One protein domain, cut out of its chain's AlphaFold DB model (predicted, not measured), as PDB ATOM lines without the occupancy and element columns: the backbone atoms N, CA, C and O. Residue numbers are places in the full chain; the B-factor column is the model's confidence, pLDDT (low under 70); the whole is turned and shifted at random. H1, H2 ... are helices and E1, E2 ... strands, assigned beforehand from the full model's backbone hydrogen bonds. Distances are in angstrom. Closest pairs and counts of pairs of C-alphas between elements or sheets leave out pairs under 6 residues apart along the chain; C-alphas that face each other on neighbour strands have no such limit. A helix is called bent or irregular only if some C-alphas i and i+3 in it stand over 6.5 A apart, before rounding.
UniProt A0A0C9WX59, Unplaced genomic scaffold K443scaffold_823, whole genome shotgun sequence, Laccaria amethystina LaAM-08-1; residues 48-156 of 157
ATOM      1  N   PRO A  48       9.298  33.854  24.063       76.69
ATOM      2  CA  PRO A  48      10.702  34.216  24.156       76.69
ATOM      3  C   PRO A  48      11.494  33.087  24.816       76.69
ATOM      4  O   PRO A  48      10.932  32.322  25.613       76.69
ATOM      5  N   ASP A  49      12.795  33.028  24.542       80.31
ATOM      6  CA  ASP A  49      13.674  32.014  25.133       80.31
ATOM      7  C   ASP A  49      13.657  32.063  26.664       80.31
ATOM      8  O   ASP A  49      13.520  31.033  27.332       80.31
ATOM      9  N   PHE A  50      13.724  33.273  27.233       81.75
ATOM     10  CA  PHE A  50      13.577  33.477  28.670       81.75
ATOM     11  C   PHE A  50      12.651  34.641  28.999       81.75
ATOM     12  O   PHE A  50      12.574  35.656  28.308       81.75
ATOM     13  N   LEU A  51      11.969  34.495  30.133       82.31
ATOM     14  CA  LEU A  51      11.104  35.515  30.698       82.31
ATOM     15  C   LEU A  51      11.238  35.505  32.217       82.31
ATOM     16  O   LEU A  51      11.096  34.454  32.847       82.31
ATOM     17  N   THR A  52      11.484  36.669  32.811       80.06
ATOM     18  CA  THR A  52      11.565  36.820  34.269       80.06
ATOM     19  C   THR A  52      10.346  37.559  34.808       80.06
ATOM     20  O   THR A  52       9.778  38.444  34.162       80.06
ATOM     21  N   VAL A  53       9.903  37.160  36.001       78.44
ATOM     22  CA  VAL A  53       8.634  37.608  36.584       78.44
ATOM     23  C   VAL A  53       8.821  37.910  38.061       78.44
ATOM     24  O   VAL A  53       9.302  37.056  38.805       78.44
ATOM     25  N   LYS A  54       8.361  39.082  38.506       77.88
ATOM     26  CA  LYS A  54       8.188  39.390  39.925       77.88
ATOM     27  C   LYS A  54       6.867  38.808  40.389       77.88
ATOM     28  O   LYS A  54       5.819  39.110  39.817       77.88
ATOM     29  N   VAL A  55       6.910  38.016  41.452       78.44
ATOM     30  CA  VAL A  55       5.705  37.564  42.150       78.44
ATOM     31  C   VAL A  55       5.470  38.491  43.333       78.44
ATOM     32  O   VAL A  55       6.252  38.506  44.279       78.44
ATOM     33  N   ILE A  56       4.383  39.254  43.290       76.94
ATOM     34  CA  ILE A  56       3.965  40.118  44.390       76.94
ATOM     35  C   ILE A  56       3.015  39.309  45.269       76.94
ATOM     36  O   ILE A  56       1.911  38.920  44.859       76.94
ATOM     37  N   LEU A  57       3.475  39.015  46.486       74.44
ATOM     38  CA  LEU A  57       2.671  38.322  47.482       74.44
ATOM     39  C   LEU A  57       1.513  39.224  47.906       74.44
ATOM     40  O   LEU A  57       1.699  40.371  48.302       74.44
ATOM     41  N   ARG A  58       0.304  38.677  47.827       75.25
ATOM     42  CA  ARG A  58      -0.923  39.311  48.304       75.25
ATOM     43  C   ARG A  58      -1.496  38.485  49.461       75.25
ATOM     44  O   ARG A  58      -1.111  37.320  49.608       75.25
ATOM     45  N   PRO A  59      -2.384  39.063  50.294       85.69
ATOM     46  CA  PRO A  59      -3.128  38.310  51.300       85.69
ATOM     47  C   PRO A  59      -3.719  37.021  50.719       85.69
ATOM     48  O   PRO A  59      -4.092  36.983  49.549       85.69
ATOM     49  N   SER A  60      -3.800  35.963  51.526       78.69
ATOM     50  CA  SER A  60      -4.104  34.594  51.071       78.69
ATOM     51  C   SER A  60      -5.445  34.427  50.344       78.69
ATOM     52  O   SER A  60      -5.632  33.445  49.631       78.69
ATOM     53  N   ASN A  61      -6.368  35.375  50.503       85.94
ATOM     54  CA  ASN A  61      -7.664  35.414  49.827       85.94
ATOM     55  C   ASN A  61      -7.638  36.113  48.455       85.94
ATOM     56  O   ASN A  61      -8.661  36.137  47.774       85.94
ATOM     57  N   LEU A  62      -6.507  36.694  48.050       75.19
ATOM     58  CA  LEU A  62      -6.335  37.347  46.757       75.19
ATOM     59  C   LEU A  62      -5.385  36.535  45.865       75.19
ATOM     60  O   LEU A  62      -4.395  35.982  46.352       75.19
ATOM     61  N   PRO A  63      -5.634  36.486  44.544       72.62
ATOM     62  CA  PRO A  63      -4.668  35.935  43.606       72.62
ATOM     63  C   PRO A  63      -3.320  36.647  43.732       72.62
ATOM     64  O   PRO A  63      -3.271  37.867  43.897       72.62
ATOM     65  N   ARG A  64      -2.225  35.886  43.621       69.88
ATOM     66  CA  ARG A  64      -0.881  36.462  43.484       69.88
ATOM     67  C   ARG A  64      -0.845  37.363  42.258       69.88
ATOM     68  O   ARG A  64      -1.421  37.034  41.222       69.88
ATOM     69  N   GLU A  65      -0.147  38.475  42.385       76.06
ATOM     70  CA  GLU A  65       0.098  39.378  41.274       76.06
ATOM     71  C   GLU A  65       1.455  39.053  40.654       76.06
ATOM     72  O   GLU A  65       2.414  38.730  41.355       76.06
ATOM     73  N   TYR A  66       1.517  39.117  39.329       75.25
ATOM     74  CA  TYR A  66       2.712  38.818  38.555       75.25
ATOM     75  C   TYR A  66       3.040  40.034  37.699       75.25
ATOM     76  O   TYR A  66       2.154  40.566  37.032       75.25
ATOM     77  N   ARG A  67       4.300  40.465  37.712       76.44
ATOM     78  CA  ARG A  67       4.815  41.525  36.839       76.44
ATOM     79  C   ARG A  67       5.945  40.964  36.007       76.44
ATOM     80  O   ARG A  67       6.880  40.394  36.560       76.44
ATOM     81  N   ILE A  68       5.852  41.088  34.690       82.19
ATOM     82  CA  ILE A  68       6.946  40.683  33.807       82.19
ATOM     83  C   ILE A  68       8.033  41.749  33.896       82.19
ATOM     84  O   ILE A  68       7.747  42.934  33.720       82.19
ATOM     85  N   ILE A  69       9.255  41.315  34.191       83.44
ATOM     86  CA  ILE A  69      10.395  42.202  34.422       83.44
ATOM     87  C   ILE A  69      11.302  42.226  33.200       83.44
ATOM     88  O   ILE A  69      11.677  43.294  32.730       83.44
ATOM     89  N   THR A  70      11.652  41.058  32.666       86.94
ATOM     90  CA  THR A  70      12.501  40.985  31.481       86.94
ATOM     91  C   THR A  70      12.032  39.931  30.504       86.94
ATOM     92  O   THR A  70      11.424  38.924  30.880       86.94
ATOM     93  N   VAL A  71      12.359  40.177  29.243       88.69
ATOM     94  CA  VAL A  71      12.330  39.193  28.171       88.69
ATOM     95  C   VAL A  71      13.733  39.075  27.584       88.69
ATOM     96  O   VAL A  71      14.409  40.085  27.405       88.69
ATOM     97  N   VAL A  72      14.187  37.853  27.318       89.00
ATOM     98  CA  VAL A  72      15.483  37.594  26.681       89.00
ATOM     99  C   VAL A  72      15.256  36.686  25.485       89.00
ATOM    100  O   VAL A  72      14.578  35.667  25.610       89.00
ATOM    101  N   GLU A  73      15.842  37.057  24.354       90.25
ATOM    102  CA  GLU A  73      15.877  36.271  23.124       90.25
ATOM    103  C   GLU A  73      17.336  36.042  22.728       90.25
ATOM    104  O   GLU A  73      18.136  36.981  22.709       90.25
ATOM    105  N   LEU A  74      17.681  34.799  22.409       87.38
ATOM    106  CA  LEU A  74      18.998  34.370  21.967       87.38
ATOM    107  C   LEU A  74      18.921  33.933  20.503       87.38
ATOM    108  O   LEU A  74      18.102  33.094  20.132       87.38
ATOM    109  N   LYS A  75      19.813  34.453  19.667       86.81
ATOM    110  CA  LYS A  75      19.877  34.093  18.246       86.81
ATOM    111  C   LYS A  75      21.205  33.476  17.866       86.81
ATOM    112  O   LYS A  75      22.242  33.746  18.477       86.81
ATOM    113  N   ARG A  76      21.155  32.617  16.847       77.44
ATOM    114  CA  ARG A  76      22.338  31.980  16.269       77.44
ATOM    115  C   ARG A  76      23.028  32.932  15.302       77.44
ATOM    116  O   ARG A  76      22.478  33.940  14.876       77.44
ATOM    117  N   ASN A  77      24.270  32.600  14.972       66.38
ATOM    118  CA  ASN A  77      25.162  33.490  14.240       66.38
ATOM    119  C   ASN A  77      24.704  33.816  12.810       66.38
ATOM    120  O   ASN A  77      25.106  34.840  12.267       66.38
ATOM    121  N   ASP A  78      23.899  32.955  12.208       73.69
ATOM    122  CA  ASP A  78      23.375  33.068  10.850       73.69
ATOM    123  C   ASP A  78      21.942  33.617  10.789       73.69
ATOM    124  O   ASP A  78      21.388  33.758   9.697       73.69
ATOM    125  N   ASP A  79      21.349  33.957  11.937       77.94
ATOM    126  CA  ASP A  79      20.015  34.541  11.982       77.94
ATOM    127  C   ASP A  79      20.017  35.987  11.463       77.94
ATOM    128  O   ASP A  79      20.904  36.797  11.736       77.94
ATOM    129  N   ASP A  80      18.966  36.326  10.718       85.75
ATOM    130  CA  ASP A  80      18.746  37.668  10.183       85.75
ATOM    131  C   ASP A  80      18.446  38.650  11.326       85.75
ATOM    132  O   ASP A  80      17.454  38.510  12.056       85.75
ATOM    133  N   GLN A  81      19.302  39.663  11.464       86.12
ATOM    134  CA  GLN A  81      19.179  40.689  12.492       86.12
ATOM    135  C   GLN A  81      17.836  41.416  12.414       86.12
ATOM    136  O   GLN A  81      17.149  41.526  13.425       86.12
ATOM    137  N   ALA A  82      17.384  41.815  11.223       86.44
ATOM    138  CA  ALA A  82      16.128  42.548  11.081       86.44
ATOM    139  C   ALA A  82      14.924  41.702  11.527       86.44
ATOM    140  O   ALA A  82      13.988  42.208  12.151       86.44
ATOM    141  N   LYS A  83      14.948  40.390  11.254       85.62
ATOM    142  CA  LYS A  83      13.909  39.465  11.737       85.62
ATOM    143  C   LYS A  83      13.952  39.306  13.252       85.62
ATOM    144  O   LYS A  83      12.893  39.256  13.877       85.62
ATOM    145  N   SER A  84      15.148  39.243  13.822       88.69
ATOM    146  CA  SER A  84      15.374  39.073  15.257       88.69
ATOM    147  C   SER A  84      14.928  40.300  16.053       88.69
ATOM    148  O   SER A  84      14.175  40.169  17.019       88.69
ATOM    149  N   GLU A  85      15.272  41.497  15.583       90.31
ATOM    150  CA  GLU A  85      14.796  42.764  16.144       90.31
ATOM    151  C   GLU A  85      13.267  42.869  16.037       90.31
ATOM    152  O   GLU A  85      12.580  43.150  17.022       90.31
ATOM    153  N   ALA A  86      12.693  42.542  14.873       86.56
ATOM    154  CA  ALA A  86      11.241  42.530  14.687       86.56
ATOM    155  C   ALA A  86      10.526  41.507  15.588       86.56
ATOM    156  O   ALA A  86       9.352  41.687  15.923       86.56
ATOM    157  N   GLN A  87      11.188  40.411  15.961       84.44
ATOM    158  CA  GLN A  87      10.660  39.434  16.911       84.44
ATOM    159  C   GLN A  87      10.721  39.967  18.349       84.44
ATOM    160  O   GLN A  87       9.713  39.902  19.053       84.44
ATOM    161  N   MET A  88      11.841  40.574  18.755       90.56
ATOM    162  CA  MET A  88      11.980  41.221  20.065       90.56
ATOM    163  C   MET A  88      10.927  42.317  20.272       90.56
ATOM    164  O   MET A  88      10.201  42.309  21.270       90.56
ATOM    165  N   LEU A  89      10.756  43.211  19.294       89.56
ATOM    166  CA  LEU A  89       9.741  44.267  19.344       89.56
ATOM    167  C   LEU A  89       8.324  43.692  19.474       89.56
ATOM    168  O   LEU A  89       7.525  44.197  20.267       89.56
ATOM    169  N   ARG A  90       8.019  42.597  18.762       84.62
ATOM    170  CA  ARG A  90       6.736  41.891  18.895       84.62
ATOM    171  C   ARG A  90       6.513  41.360  20.309       84.62
ATOM    172  O   ARG A  90       5.407  41.521  20.827       84.62
ATOM    173  N   TYR A  91       7.529  40.787  20.958       85.00
ATOM    174  CA  TYR A  91       7.403  40.354  22.354       85.00
ATOM    175  C   TYR A  91       7.112  41.514  23.288       85.00
ATOM    176  O   TYR A  91       6.174  41.432  24.079       85.00
ATOM    177  N   MET A  92       7.881  42.597  23.187       86.69
ATOM    178  CA  MET A  92       7.694  43.759  24.046       86.69
ATOM    179  C   MET A  92       6.290  44.340  23.864       86.69
ATOM    180  O   MET A  92       5.544  44.458  24.832       86.69
ATOM    181  N   MET A  93       5.868  44.617  22.630       83.50
ATOM    182  CA  MET A  93       4.517  45.123  22.355       83.50
ATOM    183  C   MET A  93       3.427  44.199  22.905       83.50
ATOM    184  O   MET A  93       2.459  44.665  23.505       83.50
ATOM    185  N   ARG A  94       3.583  42.882  22.734       80.06
ATOM    186  CA  ARG A  94       2.592  41.919  23.207       80.06
ATOM    187  C   ARG A  94       2.516  41.885  24.731       80.06
ATOM    188  O   ARG A  94       1.415  41.896  25.275       80.06
ATOM    189  N   ILE A  95       3.661  41.871  25.412       80.31
ATOM    190  CA  ILE A  95       3.760  41.895  26.876       80.31
ATOM    191  C   ILE A  95       3.089  43.150  27.444       80.31
ATOM    192  O   ILE A  95       2.315  43.037  28.397       80.31
ATOM    193  N   ASP A  96       3.327  44.311  26.829       79.25
ATOM    194  CA  ASP A  96       2.721  45.591  27.214       79.25
ATOM    195  C   ASP A  96       1.192  45.527  27.239       79.25
ATOM    196  O   ASP A  96       0.553  45.961  28.196       79.25
ATOM    197  N   GLN A  97       0.611  44.903  26.213       74.44
ATOM    198  CA  GLN A  97      -0.835  44.811  26.034       74.44
ATOM    199  C   GLN A  97      -1.513  43.839  27.005       74.44
ATOM    200  O   GLN A  97      -2.652  44.076  27.402       74.44
ATOM    201  N   ILE A  98      -0.861  42.724  27.353       68.44
ATOM    202  CA  ILE A  98      -1.547  41.597  28.014       68.44
ATOM    203  C   ILE A  98      -1.190  41.402  29.483       68.44
ATOM    204  O   ILE A  98      -1.982  40.829  30.228       68.44
ATOM    205  N   ALA A  99       0.014  41.796  29.897       63.69
ATOM    206  CA  ALA A  99       0.582  41.346  31.165       63.69
ATOM    207  C   ALA A  99       0.873  42.481  32.144       63.69
ATOM    208  O   ALA A  99       1.340  42.195  33.245       63.69
ATOM    209  N   ALA A 100       0.584  43.735  31.767       71.62
ATOM    210  CA  ALA A 100       0.893  44.927  32.553       71.62
ATOM    211  C   ALA A 100       2.324  44.834  33.134       71.62
ATOM    212  O   ALA A 100       2.484  44.592  34.343       71.62
ATOM    213  N   PRO A 101       3.346  44.918  32.258       76.00
ATOM    214  CA  PRO A 101       4.742  44.718  32.628       76.00
ATOM    215  C   PRO A 101       5.189  45.719  33.684       76.00
ATOM    216  O   PRO A 101       4.546  46.747  33.905       76.00
ATOM    217  N   ASP A 102       6.315  45.425  34.327       81.75
ATOM    218  CA  ASP A 102       6.920  46.393  35.228       81.75
ATOM    219  C   ASP A 102       7.270  47.700  34.486       81.75
ATOM    220  O   ASP A 102       7.551  47.713  33.281       81.75
ATOM    221  N   ASN A 103       7.270  48.817  35.212       79.50
ATOM    222  CA  ASN A 103       7.681  50.114  34.681       79.50
ATOM    223  C   ASN A 103       9.120  50.077  34.152       79.50
ATOM    224  O   ASN A 103       9.411  50.724  33.146       79.50
ATOM    225  N   ASN A 104       9.992  49.281  34.777       80.75
ATOM    226  CA  ASN A 104      11.369  49.087  34.329       80.75
ATOM    227  C   ASN A 104      11.543  47.819  33.487       80.75
ATOM    228  O   ASN A 104      12.624  47.234  33.486       80.75
ATOM    229  N   PHE A 105      10.501  47.372  32.781       86.88
ATOM    230  CA  PHE A 105      10.625  46.229  31.886       86.88
ATOM    231  C   PHE A 105      11.707  46.452  30.819       86.88
ATOM    232  O   PHE A 105      11.842  47.552  30.261       86.88
ATOM    233  N   ARG A 106      12.488  45.400  30.554       91.44
ATOM    234  CA  ARG A 106      13.587  45.400  29.579       91.44
ATOM    235  C   ARG A 106      13.555  44.165  28.688       91.44
ATOM    236  O   ARG A 106      13.297  43.056  29.156       91.44
ATOM    237  N   GLY A 107      13.847  44.369  27.409       93.25
ATOM    238  CA  GLY A 107      14.134  43.302  26.457       93.25
ATOM    239  C   GLY A 107      15.636  43.164  26.247       93.25
ATOM    240  O   GLY A 107      16.334  44.169  26.191       93.25
ATOM    241  N   PHE A 108      16.133  41.941  26.124       93.06
ATOM    242  CA  PHE A 108      17.528  41.663  25.790       93.06
ATOM    243  C   PHE A 108      17.561  40.771  24.558       93.06
ATOM    244  O   PHE A 108      17.122  39.623  24.619       93.06
ATOM    245  N   LEU A 109      18.055  41.299  23.443       93.62
ATOM    246  CA  LEU A 109      18.324  40.518  22.245       93.62
ATOM    247  C   LEU A 109      19.820  40.226  22.205       93.62
ATOM    248  O   LEU A 109      20.632  41.137  22.063       93.62
ATOM    249  N   VAL A 110      20.175  38.956  22.367       90.94
ATOM    250  CA  VAL A 110      21.562  38.495  22.330       90.94
ATOM    251  C   VAL A 110      21.805  37.829  20.985       90.94
ATOM    252  O   VAL A 110      21.230  36.782  20.679       90.94
ATOM    253  N   MET A 111      22.669  38.442  20.187       88.94
ATOM    254  CA  MET A 111      23.091  37.948  18.884       88.94
ATOM    255  C   MET A 111      24.606  37.804  18.867       88.94
ATOM    256  O   MET A 111      25.326  38.796  18.806       88.94
ATOM    257  N   GLN A 112      25.098  36.566  18.871       84.19
ATOM    258  CA  GLN A 112      26.532  36.272  18.929       84.19
ATOM    259  C   GLN A 112      27.212  36.909  20.156       84.19
ATOM    260  O   GLN A 112      26.992  36.495  21.293       84.19
ATOM    261  N   ASP A 113      28.058  37.902  19.911       85.38
ATOM    262  CA  ASP A 113      28.772  38.698  20.878       85.38
ATOM    263  C   ASP A 113      28.094  40.043  21.140       85.38
ATOM    264  O   ASP A 113      28.543  40.749  22.027       85.38
ATOM    265  N   ASN A 114      27.020  40.399  20.439       89.75
ATOM    266  CA  ASN A 114      26.280  41.640  20.627       89.75
ATOM    267  C   ASN A 114      25.043  41.416  21.510       89.75
ATOM    268  O   ASN A 114      24.298  40.447  21.349       89.75
ATOM    269  N   VAL A 115      24.819  42.331  22.446       91.75
ATOM    270  CA  VAL A 115      23.591  42.442  23.224       91.75
ATOM    271  C   VAL A 115      22.960  43.799  22.946       91.75
ATOM    272  O   VAL A 115      23.520  44.839  23.298       91.75
ATOM    273  N   GLN A 116      21.750  43.776  22.398       94.75
ATOM    274  CA  GLN A 116      20.885  44.942  22.289       94.75
ATOM    275  C   GLN A 116      19.885  44.934  23.445       94.75
ATOM    276  O   GLN A 116      19.108  43.989  23.626       94.75
ATOM    277  N   VAL A 117      19.894  46.005  24.233       93.94
ATOM    278  CA  VAL A 117      18.965  46.203  25.344       93.94
ATOM    279  C   VAL A 117      17.855  47.128  24.891       93.94
ATOM    280  O   VAL A 117      18.087  48.278  24.517       93.94
ATOM    281  N   TYR A 118      16.631  46.637  24.992       94.56
ATOM    282  CA  TYR A 118      15.433  47.385  24.685       94.56
ATOM    283  C   TYR A 118      14.763  47.886  25.959       94.56
ATOM    284  O   TYR A 118      14.584  47.157  26.940       94.56
ATOM    285  N   GLY A 119      14.342  49.139  25.921       92.06
ATOM    286  CA  GLY A 119      13.500  49.768  26.924       92.06
ATOM    287  C   GLY A 119      12.283  50.395  26.269       92.06
ATOM    288  O   GLY A 119      12.091  50.308  25.061       92.06
ATOM    289  N   TYR A 120      11.453  51.030  27.086       88.44
ATOM    290  CA  TYR A 120      10.351  51.830  26.588       88.44
ATOM    291  C   TYR A 120      10.646  53.316  26.739       88.44
ATOM    292  O   TYR A 120      11.022  53.753  27.829       88.44
ATOM    293  N   SER A 121      10.383  54.082  25.687       81.81
ATOM    294  CA  SER A 121      10.304  55.540  25.724       81.81
ATOM    295  C   SER A 121       8.861  56.019  25.597       81.81
ATOM    296  O   SER A 121       7.966  55.276  25.190       81.81
ATOM    297  N   GLY A 122       8.617  57.270  25.991       72.44
ATOM    298  CA  GLY A 122       7.280  57.864  25.993       72.44
ATOM    299  C   GLY A 122       6.437  57.513  27.226       72.44
ATOM    300  O   GLY A 122       6.903  56.894  28.180       72.44
ATOM    301  N   TYR A 123       5.176  57.956  27.220       69.94
ATOM    302  CA  TYR A 123       4.241  57.810  28.340       69.94
ATOM    303  C   TYR A 123       2.868  57.326  27.861       69.94
ATOM    304  O   TYR A 123       2.391  57.722  26.793       69.94
ATOM    305  N   GLY A 124       2.198  56.516  28.687       69.38
ATOM    306  CA  GLY A 124       0.831  56.052  28.433       69.38
ATOM    307  C   GLY A 124       0.705  55.265  27.126       69.38
ATOM    308  O   GLY A 124       1.503  54.377  26.856       69.38
ATOM    309  N   ALA A 125      -0.294  55.607  26.308       67.88
ATOM    310  CA  ALA A 125      -0.585  54.916  25.048       67.88
ATOM    311  C   ALA A 125       0.464  55.137  23.937       67.88
ATOM    312  O   ALA A 125       0.451  54.418  22.945       67.88
ATOM    313  N   ASN A 126       1.368  56.110  24.098       70.81
ATOM    314  CA  ASN A 126       2.417  56.421  23.119       70.81
ATOM    315  C   ASN A 126       3.756  55.758  23.471       70.81
ATOM    316  O   ASN A 126       4.807  56.213  23.024       70.81
ATOM    317  N   ARG A 127       3.734  54.742  24.336       79.00
ATOM    318  CA  ARG A 127       4.940  54.049  24.769       79.00
ATOM    319  C   ARG A 127       5.480  53.185  23.626       79.00
ATOM    320  O   ARG A 127       4.744  52.373  23.070       79.00
ATOM    321  N   MET A 128       6.750  53.355  23.271       82.75
ATOM    322  CA  MET A 128       7.394  52.623  22.173       82.75
ATOM    323  C   MET A 128       8.634  51.890  22.669       82.75
ATOM    324  O   MET A 128       9.373  52.416  23.497       82.75
ATOM    325  N   ALA A 129       8.828  50.660  22.194       88.56
ATOM    326  CA  ALA A 129      10.038  49.902  22.477       88.56
ATOM    327  C   ALA A 129      11.175  50.400  21.576       88.56
ATOM    328  O   ALA A 129      11.006  50.484  20.359       88.56
ATOM    329  N   GLU A 130      12.320  50.711  22.169       91.62
ATOM    330  CA  GLU A 130      13.507  51.207  21.472       91.62
ATOM    331  C   GLU A 130      14.779  50.628  22.089       91.62
ATOM    332  O   GLU A 130      14.779  50.200  23.247       91.62
ATOM    333  N   ILE A 131      15.867  50.629  21.319       92.88
ATOM    334  CA  ILE A 131      17.189  50.258  21.822       92.88
ATOM    335  C   ILE A 131      17.670  51.386  22.738       92.88
ATOM    336  O   ILE A 131      17.831  52.524  22.302       92.88
ATOM    337  N   VAL A 132      17.896  51.064  24.009       92.25
ATOM    338  CA  VAL A 132      18.392  52.008  25.025       92.25
ATOM    339  C   VAL A 132      19.870  51.804  25.333       92.25
ATOM    340  O   VAL A 132      20.506  52.694  25.894       92.25
ATOM    341  N   ASN A 133      20.414  50.636  24.994       91.38
ATOM    342  CA  ASN A 133      21.829  50.330  25.126       91.38
ATOM    343  C   ASN A 133      22.225  49.212  24.154       91.38
ATOM    344  O   ASN A 133      21.402  48.364  23.812       91.38
ATOM    345  N   GLU A 134      23.490  49.188  23.753       92.25
ATOM    346  CA  GLU A 134      24.069  48.141  22.915       92.25
ATOM    347  C   GLU A 134      25.519  47.911  23.335       92.25
ATOM    348  O   GLU A 134      26.282  48.864  23.515       92.25
ATOM    349  N   TYR A 135      25.913  46.653  23.519       89.75
ATOM    350  CA  TYR A 135      27.286  46.322  23.886       89.75
ATOM    351  C   TYR A 135      27.697  44.932  23.437       89.75
ATOM    352  O   TYR A 135      26.883  44.026  23.281       89.75
ATOM    353  N   ASN A 136      29.010  44.746  23.307       87.25
ATOM    354  CA  ASN A 136      29.577  43.425  23.112       87.25
ATOM    355  C   ASN A 136      29.685  42.686  24.462       87.25
ATOM    356  O   ASN A 136      30.206  43.254  25.426       87.25
ATOM    357  N   ILE A 137      29.238  41.434  24.554       81.69
ATOM    358  CA  ILE A 137      29.260  40.604  25.768       81.69
ATOM    359  C   ILE A 137      30.680  40.364  26.301       81.69
ATOM    360  O   ILE A 137      30.864  40.171  27.502       81.69
ATOM    361  N   PHE A 138      31.693  40.426  25.433       79.94
ATOM    362  CA  PHE A 138      33.104  40.300  25.797       79.94
ATOM    363  C   PHE A 138      33.763  41.641  26.142       79.94
ATOM    364  O   PHE A 138      34.951  41.671  26.471       79.94
ATOM    365  N   THR A 139      33.019  42.751  26.095       80.62
ATOM    366  CA  THR A 139      33.527  44.055  26.535       80.62
ATOM    367  C   THR A 139      33.934  43.977  28.010       80.62
ATOM    368  O   THR A 139      33.148  43.502  28.842       80.62
ATOM    369  N   PRO A 140      35.142  44.449  28.375       74.50
ATOM    370  CA  PRO A 140      35.557  44.524  29.769       74.50
ATOM    371  C   PRO A 140      34.535  45.300  30.606       74.50
ATOM    372  O   PRO A 140      34.130  46.390  30.223       74.50
ATOM    373  N   GLY A 141      34.136  44.745  31.752       70.62
ATOM    374  CA  GLY A 141      33.120  45.346  32.628       70.62
ATOM    375  C   GLY A 141      31.878  44.484  32.849       70.62
ATOM    376  O   GLY A 141      31.111  44.775  33.758       70.62
ATOM    377  N   ASN A 142      31.707  43.389  32.094       70.00
ATOM    378  CA  ASN A 142      30.606  42.430  32.264       70.00
ATOM    379  C   ASN A 142      29.221  43.113  32.309       70.00
ATOM    380  O   ASN A 142      28.415  42.887  33.219       70.00
ATOM    381  N   HIS A 143      28.974  43.983  31.328       76.88
ATOM    382  CA  HIS A 143      27.769  44.812  31.250       76.88
ATOM    383  C   HIS A 143      26.486  43.977  31.268       76.88
ATOM    384  O   HIS A 143      25.574  44.301  32.018       76.88
ATOM    385  N   PHE A 144      26.466  42.836  30.567       76.12
ATOM    386  CA  PHE A 144      25.303  41.944  30.555       76.12
ATOM    387  C   PHE A 144      24.929  41.414  31.937       76.12
ATOM    388  O   PHE A 144      23.780  41.508  32.365       76.12
ATOM    389  N   THR A 145      25.909  40.875  32.667       74.06
ATOM    390  CA  THR A 145      25.654  40.371  34.020       74.06
ATOM    391  C   THR A 145      25.292  41.514  34.958       74.06
ATOM    392  O   THR A 145      24.444  41.325  35.824       74.06
ATOM    393  N   THR A 146      25.907  42.686  34.789       76.81
ATOM    394  CA  THR A 146      25.628  43.866  35.615       76.81
ATOM    395  C   THR A 146      24.188  44.333  35.427       76.81
ATOM    396  O   THR A 146      23.465  44.401  36.413       76.81
ATOM    397  N   ASP A 147      23.721  44.509  34.188       76.69
ATOM    398  CA  ASP A 147      22.335  44.896  33.890       76.69
ATOM    399  C   ASP A 147      21.327  43.895  34.479       76.69
ATOM    400  O   ASP A 147      20.355  44.276  35.136       76.69
ATOM    401  N   LEU A 148      21.569  42.593  34.286       76.06
ATOM    402  CA  LEU A 148      20.710  41.547  34.846       76.06
ATOM    403  C   LEU A 148      20.750  41.520  36.380       76.06
ATOM    404  O   LEU A 148      19.728  41.250  37.014       76.06
ATOM    405  N   THR A 149      21.904  41.810  36.983       73.75
ATOM    406  CA  THR A 149      22.078  41.860  38.440       73.75
ATOM    407  C   THR A 149      21.404  43.089  39.035       73.75
ATOM    408  O   THR A 149      20.718  42.955  40.042       73.75
ATOM    409  N   ASP A 150      21.521  44.256  38.410       77.94
ATOM    410  CA  ASP A 150      20.864  45.491  38.847       77.94
ATOM    411  C   ASP A 150      19.344  45.339  38.811       77.94
ATOM    412  O   ASP A 150      18.651  45.702  39.766       77.94
ATOM    413  N   ILE A 151      18.827  44.708  37.753       76.00
ATOM    414  CA  ILE A 151      17.428  44.289  37.678       76.00
ATOM    415  C   ILE A 151      17.115  43.344  38.843       76.00
ATOM    416  O   ILE A 151      16.201  43.615  39.617       76.00
ATOM    417  N   ALA A 152      17.875  42.261  39.024       69.69
ATOM    418  CA  ALA A 152      17.620  41.303  40.098       69.69
ATOM    419  C   ALA A 152      17.606  41.964  41.489       69.69
ATOM    420  O   ALA A 152      16.688  41.709  42.265       69.69
ATOM    421  N   ILE A 153      18.558  42.857  41.786       69.75
ATOM    422  CA  ILE A 153      18.648  43.613  43.044       69.75
ATOM    423  C   ILE A 153      17.432  44.523  43.225       69.75
ATOM    424  O   ILE A 153      16.836  44.526  44.304       69.75
ATOM    425  N   ALA A 154      17.023  45.256  42.184       70.31
ATOM    426  CA  ALA A 154      15.861  46.145  42.235       70.31
ATOM    427  C   ALA A 154      14.558  45.406  42.592       70.31
ATOM    428  O   ALA A 154      13.630  46.011  43.135       70.31
ATOM    429  N   TYR A 155      14.488  44.098  42.328       66.00
ATOM    430  CA  TYR A 155      13.303  43.279  42.583       66.00
ATOM    431  C   TYR A 155      13.464  42.214  43.675       66.00
ATOM    432  O   TYR A 155      12.488  41.513  43.950       66.00
ATOM    433  N   TRP A 156      14.638  42.106  44.306       57.38
ATOM    434  CA  TRP A 156      14.896  41.193  45.430       57.38
ATOM    435  C   TRP A 156      14.247  41.665  46.746       57.38
ATOM    436  O   TRP A 156      14.063  40.864  47.662       57.38
TER     437      TRP A 156
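AT A GLANCE: This is residues 48 to 156 of the 157 residues of an uncharacterized protein of Laccaria amethystina LaAM-08-1 (UniProt A0A0C9WX59). A strongly twisted sheet of five strands forms the core, with one long helix, H1, over one face and a shorter helix, H2, over the other. Both helices run along the strands, and the loop tip of the hairpin E1 and E2, residues 58 to 63, sticks out from one end. The printed part has 109 residues, with two named helices and five named strands in the order E1 E2 H1 E3 E4 E5 H2, and its class is mixed, helices and strands. The sheet's order is E1 E2 E3 E4 E5; it is mixed, with E2 and E3 parallel and the other neighbours antiparallel. The whole is compact, with a radius of gyration of the C-alphas of 14.9 A, yet elongated in outline, spanning 49 by 30 by 24 A.

IN THESE COORDINATES: E1, residues 50 to 56, begins at C-alpha 50 (13.577, 33.477, 28.670) and is 19.6 A long. E2, residues 65 to 75, is the longest strand, 30.8 A. H1, residues 81 to 99, is 26.4 A long and begins at C-alpha 81 (19.179, 40.689, 12.492); it is neither bent nor irregular, but only just: C-alphas 96 and 99 are 6.2 A apart. E3 is residues 106 to 111, E4 residues 114 to 121, and E5 residues 128 to 136, 24.0 A long. H2, residues 143 to 156, is 19.5 A long and ends at C-alpha 156 (14.896, 41.193, 45.430).

HOW THE PARTS SIT: E1, an edge strand, forms an antiparallel hairpin with E2, with N 54 and O 67 2.8 A apart. E2 and E3 are parallel at 16 degrees, with N 108 and O 71 2.8 A apart. E2, H1 and E3 form a strand-helix-strand unit, two parallel neighbour strands with a helix between, and its crossover is right-handed. E3, E4 and E5 form a meander, each strand the antiparallel neighbour of the one before; N 109 and O 116 are 2.9 A apart, and N 115 and O 135 2.8 A. H1 is on the sheet at a height of 7.9 A, over E3 and E4; its closest C-alphas to E3 are those of Met 88 and Leu 109, 6.7 A. H2 is on the opposite face at a height of 9.0 A, over E2 and E3, making three layers; its closest C-alphas to E1 are those of Lys 54 and Tyr 155, 7.0 A. H1 and H2 are apart. In both helices every O i to N i+4 pair is within hydrogen-bond range.

THE WHOLE: The two C-alphas farthest apart, those of Asn 61 and Asp 78, are 49.9 A apart. The printed part has no cut and no long link. The mean pLDDT of the printed part is 81.2, and 11 residues are under 70, among them 123 to 125 and 155 to 156.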